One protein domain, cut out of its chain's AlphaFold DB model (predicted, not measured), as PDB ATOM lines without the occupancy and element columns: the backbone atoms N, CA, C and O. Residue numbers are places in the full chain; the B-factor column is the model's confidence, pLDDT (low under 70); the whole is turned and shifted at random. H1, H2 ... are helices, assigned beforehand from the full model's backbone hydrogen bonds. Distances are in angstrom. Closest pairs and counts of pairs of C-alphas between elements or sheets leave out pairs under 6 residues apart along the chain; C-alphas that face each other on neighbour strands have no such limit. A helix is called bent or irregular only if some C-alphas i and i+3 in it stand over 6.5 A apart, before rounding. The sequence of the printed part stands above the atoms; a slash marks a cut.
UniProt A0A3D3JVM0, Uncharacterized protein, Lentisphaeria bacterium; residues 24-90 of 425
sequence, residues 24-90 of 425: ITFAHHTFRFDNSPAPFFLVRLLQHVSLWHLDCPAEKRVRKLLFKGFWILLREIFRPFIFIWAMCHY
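Overview. This is residues 24 to 90 of the 425 residues of an uncharacterized protein of Lentisphaeria bacterium (UniProt A0A3D3JVM0). A long bent helix, H2, has a shorter helix, H1, loosely alongside it, the chain folding back between them. Before H1 an unnamed stretch, residues 24 to 40, makes a loop whose residues 30 to 36 stick out on the side of H1 away from H2. The 67 printed residues, all helix by class with no named strand, form a loose, flat whole with a radius of gyration of the C-alphas of 13.6 A, spanning 43 by 27 by 13 A.

Along the chain. H1, residues 41 to 52, begins at C-alpha 41 (179.579, 159.777, 61.651). H2, residues 61 to 89, was assigned as one helix by its hydrogen bonds but is bent: C-alphas 77 and 80 are 6.8 A apart. Arm H2a, residues 61 to 77, is 24.2 A long; arm H2b, residues 80 to 89, ends at C-alpha 89 (165.684, 160.223, 60.114).

Arrangement. H1 and H2a are close but not clearly touching, at a shallow tilt of 12 degrees, opposite ways; their closest C-alphas, Leu 46 and Arg 75, are 6.7 A apart. H1 and H2b are also close but not clearly touching, the closest C-alphas, Leu 42 and Ile 82, 7.0 A apart. In H2a and H2b every O i to N i+4 pair is within hydrogen-bond range, in H1 7 of 8.

Size, cuts and confidence. The C-alphas farthest apart, Glu 59 and Cys 88, are 43.8 A apart. The printed part has no cut, and the link from H1 to H2 is short. Residues 26 to 38 and 49 to 64 are under pLDDT 70.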
ATOM      1  N   ILE A  24     171.704 165.034  70.073       84.12
ATOM      2  CA  ILE A  24     172.770 165.512  69.185       84.12
ATOM      3  C   ILE A  24     173.432 166.769  69.757       84.12
ATOM      4  O   ILE A  24     172.817 167.831  69.877       84.12
ATOM      5  N   THR A  25     174.734 166.681  70.041       78.44
ATOM      6  CA  THR A  25     175.553 167.807  70.515       78.44
ATOM      7  C   THR A  25     176.780 168.003  69.621       78.44
ATOM      8  O   THR A  25     177.475 167.057  69.271       78.44
ATOM      9  N   PHE A  26     177.081 169.247  69.232       69.44
ATOM     10  CA  PHE A  26     178.229 169.561  68.358       69.44
ATOM     11  C   PHE A  26     179.524 169.905  69.111       69.44
ATOM     12  O   PHE A  26     180.511 170.297  68.493       69.44
ATOM     13  N   ALA A  27     179.515 169.832  70.441       62.72
ATOM     14  CA  ALA A  27     180.673 170.115  71.281       62.72
ATOM     15  C   ALA A  27     180.669 169.185  72.493       62.72
ATOM     16  O   ALA A  27     179.611 168.982  73.087       62.72
ATOM     17  N   HIS A  28     181.842 168.673  72.867       51.81
ATOM     18  CA  HIS A  28     181.993 167.849  74.065       51.81
ATOM     19  C   HIS A  28     181.689 168.632  75.350       51.81
ATOM     20  O   HIS A  28     182.002 169.821  75.470       51.81
ATOM     21  N   HIS A  29     181.080 167.946  76.317       55.25
ATOM     22  CA  HIS A  29     180.740 168.492  77.628       55.25
ATOM     23  C   HIS A  29     181.855 168.259  78.647       55.25
ATOM     24  O   HIS A  29     182.475 167.199  78.673       55.25
ATOM     25  N   THR A  30     182.070 169.246  79.518       39.03
ATOM     26  CA  THR A  30     182.959 169.141  80.685       39.03
ATOM     27  C   THR A  30     182.402 168.178  81.738       39.03
ATOM     28  O   THR A  30     183.165 167.547  82.460       39.03
ATOM     29  N   PHE A  31     181.074 168.038  81.791       43.47
ATOM     30  CA  PHE A  31     180.362 167.121  82.671       43.47
ATOM     31  C   PHE A  31     179.845 165.941  81.833       43.47
ATOM     32  O   PHE A  31     179.076 166.126  80.889       43.47
ATOM     33  N   ARG A  32     180.361 164.739  82.106       46.06
ATOM     34  CA  ARG A  32     180.160 163.513  81.315       46.06
ATOM     35  C   ARG A  32     178.763 162.915  81.542       46.06
ATOM     36  O   ARG A  32     178.644 161.886  82.193       46.06
ATOM     37  N   PHE A  33     177.715 163.572  81.052       47.41
ATOM     38  CA  PHE A  33     176.336 163.133  81.305       47.41
ATOM     39  C   PHE A  33     175.795 162.104  80.296       47.41
ATOM     40  O   PHE A  33     174.859 161.383  80.628       47.41
ATOM     41  N   ASP A  34     176.401 161.973  79.112       52.12
ATOM     42  CA  ASP A  34     176.078 160.915  78.145       52.12
ATOM     43  C   ASP A  34     177.320 160.583  77.294       52.12
ATOM     44  O   ASP A  34     177.943 161.480  76.720       52.12
ATOM     45  N   ASN A  35     177.711 159.306  77.269       51.28
ATOM     46  CA  ASN A  35     178.843 158.781  76.488       51.28
ATOM     47  C   ASN A  35     178.379 158.034  75.225       51.28
ATOM     48  O   ASN A  35     179.200 157.407  74.550       51.28
ATOM     49  N   SER A  36     177.082 158.066  74.912       57.19
ATOM     50  CA  SER A  36     176.543 157.381  73.744       57.19
ATOM     51  C   SER A  36     177.110 158.012  72.464       57.19
ATOM     52  O   SER A  36     177.052 159.234  72.292       57.19
ATOM     53  N   PRO A  37     177.720 157.221  71.562       60.50
ATOM     54  CA  PRO A  37     178.288 157.759  70.336       60.50
ATOM     55  C   PRO A  37     177.169 158.331  69.467       60.50
ATOM     56  O   PRO A  37     176.176 157.654  69.220       60.50
ATOM     57  N   ALA A  38     177.350 159.553  68.955       68.75
ATOM     58  CA  ALA A  38     176.352 160.150  68.075       68.75
ATOM     59  C   ALA A  38     176.058 159.223  66.875       68.75
ATOM     60  O   ALA A  38     177.002 158.692  66.267       68.75
ATOM     61  N   PRO A  39     174.782 159.058  66.486       73.50
ATOM     62  CA  PRO A  39     174.376 158.072  65.482       73.50
ATOM     63  C   PRO A  39     175.089 158.310  64.143       73.50
ATOM     64  O   PRO A  39     175.634 157.394  63.517       73.50
ATOM     65  N   PHE A  40     175.230 159.576  63.746       77.69
ATOM     66  CA  PHE A  40     175.830 159.953  62.473       77.69
ATOM     67  C   PHE A  40     177.336 160.232  62.560       77.69
ATOM     68  O   PHE A  40     177.812 160.985  63.413       77.69
ATOM     69  N   PHE A  41     178.115 159.666  61.633       79.44
ATOM     70  CA  PHE A  41     179.579 159.777  61.651       79.44
ATOM     71  C   PHE A  41     180.084 161.220  61.492       79.44
ATOM     72  O   PHE A  41     181.106 161.563  62.077       79.44
ATOM     73  N   LEU A  42     179.377 162.088  60.750       78.44
ATOM     74  CA  LEU A  42     179.764 163.501  60.639       78.44
ATOM     75  C   LEU A  42     179.561 164.246  61.959       78.44
ATOM     76  O   LEU A  42     180.371 165.104  62.299       78.44
ATOM     77  N   VAL A  43     178.532 163.893  62.736       79.31
ATOM     78  CA  VAL A  43     178.361 164.438  64.090       79.31
ATOM     79  C   VAL A  43     179.523 163.979  64.969       79.31
ATOM     80  O   VAL A  43     180.151 164.817  65.611       79.31
ATOM     81  N   ARG A  44     179.881 162.688  64.920       78.81
ATOM     82  CA  ARG A  44     181.049 162.147  65.639       78.81
ATOM     83  C   ARG A  44     182.349 162.845  65.243       78.81
ATOM     84  O   ARG A  44     183.142 163.196  66.111       78.81
ATOM     85  N   LEU A  45     182.553 163.098  63.951       76.75
ATOM     86  CA  LEU A  45     183.714 163.829  63.447       76.75
ATOM     87  C   LEU A  45     183.765 165.243  64.036       76.75
ATOM     88  O   LEU A  45     184.807 165.657  64.539       76.75
ATOM     89  N   LEU A  46     182.643 165.968  64.035       75.88
ATOM     90  CA  LEU A  46     182.570 167.312  64.613       75.88
ATOM     91  C   LEU A  46     182.777 167.315  66.135       75.88
ATOM     92  O   LEU A  46     183.465 168.195  66.651       75.88
ATOM     93  N   GLN A  47     182.235 166.324  66.847       74.81
ATOM     94  CA  GLN A  47     182.455 166.147  68.283       74.81
ATOM     95  C   GLN A  47     183.934 165.881  68.585       74.81
ATOM     96  O   GLN A  47     184.515 166.568  69.427       74.81
ATOM     97  N   HIS A  48     184.568 164.963  67.853       70.12
ATOM     98  CA  HIS A  48     185.984 164.637  68.018       70.12
ATOM     99  C   HIS A  48     186.872 165.855  67.746       70.12
ATOM    100  O   HIS A  48     187.744 166.191  68.537       70.12
ATOM    101  N   VAL A  49     186.587 166.596  66.677       65.75
ATOM    102  CA  VAL A  49     187.283 167.843  66.337       65.75
ATOM    103  C   VAL A  49     187.127 168.911  67.428       65.75
ATOM    104  O   VAL A  49     188.066 169.661  67.699       65.75
ATOM    105  N   SER A  50     185.962 168.987  68.079       63.88
ATOM    106  CA  SER A  50     185.720 169.961  69.149       63.88
ATOM    107  C   SER A  50     186.620 169.750  70.377       63.88
ATOM    108  O   SER A  50     187.003 170.733  71.012       63.88
ATOM    109  N   LEU A  51     187.027 168.506  70.662       61.72
ATOM    110  CA  LEU A  51     187.962 168.170  71.746       61.72
ATOM    111  C   LEU A  51     189.375 168.692  71.467       61.72
ATOM    112  O   LEU A  51     189.988 169.318  72.326       61.72
ATOM    113  N   TRP A  52     189.853 168.548  70.229       57.50
ATOM    114  CA  TRP A  52     191.189 169.003  69.821       57.50
ATOM    115  C   TRP A  52     191.366 170.527  69.930       57.50
ATOM    116  O   TRP A  52     192.487 171.037  69.977       57.50
ATOM    117  N   HIS A  53     190.262 171.281  69.970       53.91
ATOM    118  CA  HIS A  53     190.280 172.721  70.214       53.91
ATOM    119  C   HIS A  53     190.594 173.085  71.678       53.91
ATOM    120  O   HIS A  53     191.141 174.167  71.924       53.91
ATOM    121  N   LEU A  54     190.256 172.210  72.632       55.88
ATOM    122  CA  LEU A  54     190.440 172.428  74.071       55.88
ATOM    123  C   LEU A  54     191.884 172.137  74.522       55.88
ATOM    124  O   LEU A  54     192.406 172.879  75.348       55.88
ATOM    125  N   ASP A  55     192.563 171.173  73.891       53.72
ATOM    126  CA  ASP A  55     193.894 170.682  74.304       53.72
ATOM    127  C   ASP A  55     195.095 171.481  73.749       53.72
ATOM    128  O   ASP A  55     196.253 171.109  73.941       53.72
ATOM    129  N   CYS A  56     194.870 172.590  73.034       49.97
ATOM    130  CA  CYS A  56     195.957 173.332  72.380       49.97
ATOM    131  C   CYS A  56     196.581 174.407  73.311       49.97
ATOM    132  O   CYS A  56     195.869 175.356  73.683       49.97
ATOM    133  N   PRO A  57     197.897 174.337  73.638       51.84
ATOM    134  CA  PRO A  57     198.561 175.249  74.578       51.84
ATOM    135  C   PRO A  57     198.434 176.734  74.204       51.84
ATOM    136  O   PRO A  57     198.468 177.115  73.029       51.84
ATOM    137  N   ALA A  58     198.318 177.592  75.221       54.19
ATOM    138  CA  ALA A  58     198.021 179.022  75.094       54.19
ATOM    139  C   ALA A  58     199.081 179.852  74.334       54.19
ATOM    140  O   ALA A  58     198.777 180.948  73.860       54.19
ATOM    141  N   GLU A  59     200.295 179.330  74.159       54.62
ATOM    142  CA  GLU A  59     201.462 180.078  73.670       54.62
ATOM    143  C   GLU A  59     201.455 180.383  72.156       54.62
ATOM    144  O   GLU A  59     202.235 181.209  71.691       54.62
ATOM    145  N   LYS A  60     200.549 179.798  71.353       58.91
ATOM    146  CA  LYS A  60     200.481 180.024  69.886       58.91
ATOM    147  C   LYS A  60     199.157 180.654  69.442       58.91
ATOM    148  O   LYS A  60     198.384 180.064  68.684       58.91
ATOM    149  N   ARG A  61     198.902 181.887  69.891       61.78
ATOM    150  CA  ARG A  61     197.638 182.639  69.707       61.78
ATOM    151  C   ARG A  61     197.152 182.733  68.248       61.78
ATOM    152  O   ARG A  61     195.970 182.529  67.989       61.78
ATOM    153  N   VAL A  62     198.055 182.984  67.295       68.75
ATOM    154  CA  VAL A  62     197.720 183.109  65.859       68.75
ATOM    155  C   VAL A  62     197.361 181.756  65.241       68.75
ATOM    156  O   VAL A  62     196.337 181.632  64.574       68.75
ATOM    157  N   ARG A  63     198.141 180.706  65.530       66.25
ATOM    158  CA  ARG A  63     197.839 179.336  65.087       66.25
ATOM    159  C   ARG A  63     196.511 178.849  65.672       66.25
ATOM    160  O   ARG A  63     195.738 178.229  64.956       66.25
ATOM    161  N   LYS A  64     196.203 179.199  66.928       69.19
ATOM    162  CA  LYS A  64     194.910 178.912  67.571       69.19
ATOM    163  C   LYS A  64     193.742 179.621  66.878       69.19
ATOM    164  O   LYS A  64     192.694 179.009  66.712       69.19
ATOM    165  N   LEU A  65     193.915 180.874  66.446       71.69
ATOM    166  CA  LEU A  65     192.904 181.626  65.689       71.69
ATOM    167  C   LEU A  65     192.656 181.032  64.297       71.69
ATOM    168  O   LEU A  65     191.502 180.805  63.946       71.69
ATOM    169  N   LEU A  66     193.715 180.729  63.538       74.69
ATOM    170  CA  LEU A  66     193.600 180.114  62.208       74.69
ATOM    171  C   LEU A  66     192.984 178.715  62.282       74.69
ATOM    172  O   LEU A  66     192.059 178.410  61.536       74.69
ATOM    173  N   PHE A  67     193.437 177.893  63.231       73.25
ATOM    174  CA  PHE A  67     192.879 176.564  63.478       73.25
ATOM    175  C   PHE A  67     191.403 176.664  63.882       73.25
ATOM    176  O   PHE A  67     190.560 175.983  63.314       73.25
ATOM    177  N   LYS A  68     191.048 177.589  64.786       70.75
ATOM    178  CA  LYS A  68     189.650 177.860  65.156       70.75
ATOM    179  C   LYS A  68     188.805 178.287  63.952       70.75
ATOM    180  O   LYS A  68     187.689 177.801  63.812       70.75
ATOM    181  N   GLY A  69     189.320 179.171  63.097       77.25
ATOM    182  CA  GLY A  69     188.640 179.611  61.877       77.25
ATOM    183  C   GLY A  69     188.402 178.461  60.900       77.25
ATOM    184  O   GLY A  69     187.280 178.285  60.434       77.25
ATOM    185  N   PHE A  70     189.422 177.629  60.673       80.25
ATOM    186  CA  PHE A  70     189.324 176.424  59.852       80.25
ATOM    187  C   PHE A  70     188.253 175.455  60.368       80.25
ATOM    188  O   PHE A  70     187.435 174.976  59.591       80.25
ATOM    189  N   TRP A  71     188.188 175.208  61.678       73.69
ATOM    190  CA  TRP A  71     187.183 174.298  62.238       73.69
ATOM    191  C   TRP A  71     185.775 174.870  62.261       73.69
ATOM    192  O   TRP A  71     184.820 174.127  62.057       73.69
ATOM    193  N   ILE A  72     185.627 176.179  62.488       76.88
ATOM    194  CA  ILE A  72     184.334 176.845  62.325       76.88
ATOM    195  C   ILE A  72     183.869 176.668  60.880       76.88
ATOM    196  O   ILE A  72     182.746 176.225  60.672       76.88
ATOM    197  N   LEU A  73     184.744 176.921  59.903       83.06
ATOM    198  CA  LEU A  73     184.439 176.718  58.491       83.06
ATOM    199  C   LEU A  73     184.052 175.262  58.200       83.06
ATOM    200  O   LEU A  73     183.025 175.025  57.577       83.06
ATOM    201  N   LEU A  74     184.818 174.290  58.698       81.69
ATOM    202  CA  LEU A  74     184.530 172.872  58.499       81.69
ATOM    203  C   LEU A  74     183.174 172.471  59.097       81.69
ATOM    204  O   LEU A  74     182.393 171.764  58.463       81.69
ATOM    205  N   ARG A  75     182.860 172.964  60.299       80.25
ATOM    206  CA  ARG A  75     181.552 172.767  60.929       80.25
ATOM    207  C   ARG A  75     180.438 173.358  60.074       80.25
ATOM    208  O   ARG A  75     179.444 172.684  59.838       80.25
ATOM    209  N   GLU A  76     180.602 174.587  59.599       84.50
ATOM    210  CA  GLU A  76     179.622 175.243  58.733       84.50
ATOM    211  C   GLU A  76     179.443 174.510  57.387       84.50
ATOM    212  O   GLU A  76     178.323 174.443  56.887       84.50
ATOM    213  N   ILE A  77     180.494 173.885  56.840       87.75
ATOM    214  CA  ILE A  77     180.420 173.045  55.631       87.75
ATOM    215  C   ILE A  77     179.639 171.749  55.890       87.75
ATOM    216  O   ILE A  77     178.861 171.328  55.037       87.75
ATOM    217  N   PHE A  78     179.822 171.104  57.048       86.94
ATOM    218  CA  PHE A  78     179.162 169.826  57.349       86.94
ATOM    219  C   PHE A  78     177.722 169.957  57.855       86.94
ATOM    220  O   PHE A  78     176.942 169.014  57.734       86.94
ATOM    221  N   ARG A  79     177.339 171.120  58.386       87.31
ATOM    222  CA  ARG A  79     175.990 171.388  58.908       87.31
ATOM    223  C   ARG A  79     174.854 171.107  57.912       87.31
ATOM    224  O   ARG A  79     173.929 170.403  58.311       87.31
ATOM    225  N   PRO A  80     174.918 171.537  56.636       91.38
ATOM    226  CA  PRO A  80     173.924 171.164  55.630       91.38
ATOM    227  C   PRO A  80     173.751 169.648  55.461       91.38
ATOM    228  O   PRO A  80     172.626 169.170  55.366       91.38
ATOM    229  N   PHE A  81     174.839 168.873  55.477       91.56
ATOM    230  CA  PHE A  81     174.769 167.412  55.345       91.56
ATOM    231  C   PHE A  81     174.129 166.758  56.570       91.56
ATOM    232  O   PHE A  81     173.332 165.835  56.433       91.56
ATOM    233  N   ILE A  82     174.442 167.263  57.765       90.12
ATOM    234  CA  ILE A  82     173.817 166.813  59.014       90.12
ATOM    235  C   ILE A  82     172.332 167.167  59.020       90.12
ATOM    236  O   ILE A  82     171.521 166.344  59.422       90.12
ATOM    237  N   PHE A  83     171.966 168.353  58.532       93.06
ATOM    238  CA  PHE A  83     170.572 168.760  58.393       93.06
ATOM    239  C   PHE A  83     169.800 167.833  57.450       93.06
ATOM    240  O   PHE A  83     168.749 167.336  57.833       93.06
ATOM    241  N   ILE A  84     170.335 167.546  56.257       94.06
ATOM    242  CA  ILE A  84     169.702 166.630  55.295       94.06
ATOM    243  C   ILE A  84     169.538 165.237  55.903       94.06
ATOM    244  O   ILE A  84     168.457 164.663  55.837       94.06
ATOM    245  N   TRP A  85     170.591 164.704  56.529       94.12
ATOM    246  CA  TRP A  85     170.515 163.415  57.210       94.12
ATOM    247  C   TRP A  85     169.425 163.421  58.292       94.12
ATOM    248  O   TRP A  85     168.567 162.540  58.288       94.12
ATOM    249  N   ALA A  86     169.400 164.438  59.155       93.50
ATOM    250  CA  ALA A  86     168.442 164.527  60.251       93.50
ATOM    251  C   ALA A  86     166.996 164.673  59.741       93.50
ATOM    252  O   ALA A  86     166.095 164.033  60.272       93.50
ATOM    253  N   MET A  87     166.775 165.429  58.660       95.12
ATOM    254  CA  MET A  87     165.472 165.544  57.986       95.12
ATOM    255  C   MET A  87     164.928 164.198  57.491       95.12
ATOM    256  O   MET A  87     163.712 164.008  57.463       95.12
ATOM    257  N   CYS A  88     165.809 163.272  57.103       94.75
ATOM    258  CA  CYS A  88     165.423 161.933  56.656       94.75
ATOM    259  C   CYS A  88     165.167 160.947  57.806       94.75
ATOM    260  O   CYS A  88     164.485 159.956  57.575       94.75
ATOM    261  N   HIS A  89     165.722 161.184  58.999       93.56
ATOM    262  CA  HIS A  89     165.684 160.223  60.114       93.56
ATOM    263  C   HIS A  89     164.710 160.611  61.225       93.56
ATOM    264  O   HIS A  89     164.226 159.730  61.921       93.56
ATOM    265  N   TYR A  90     164.411 161.901  61.389       95.50
ATOM    266  CA  TYR A  90     163.556 162.381  62.472       95.50
ATOM    267  C   TYR A  90     162.350 163.146  61.938       95.50
ATOM    268  O   TYR A  90     162.435 163.880  60.947       95.50
TER     269      TYR A  90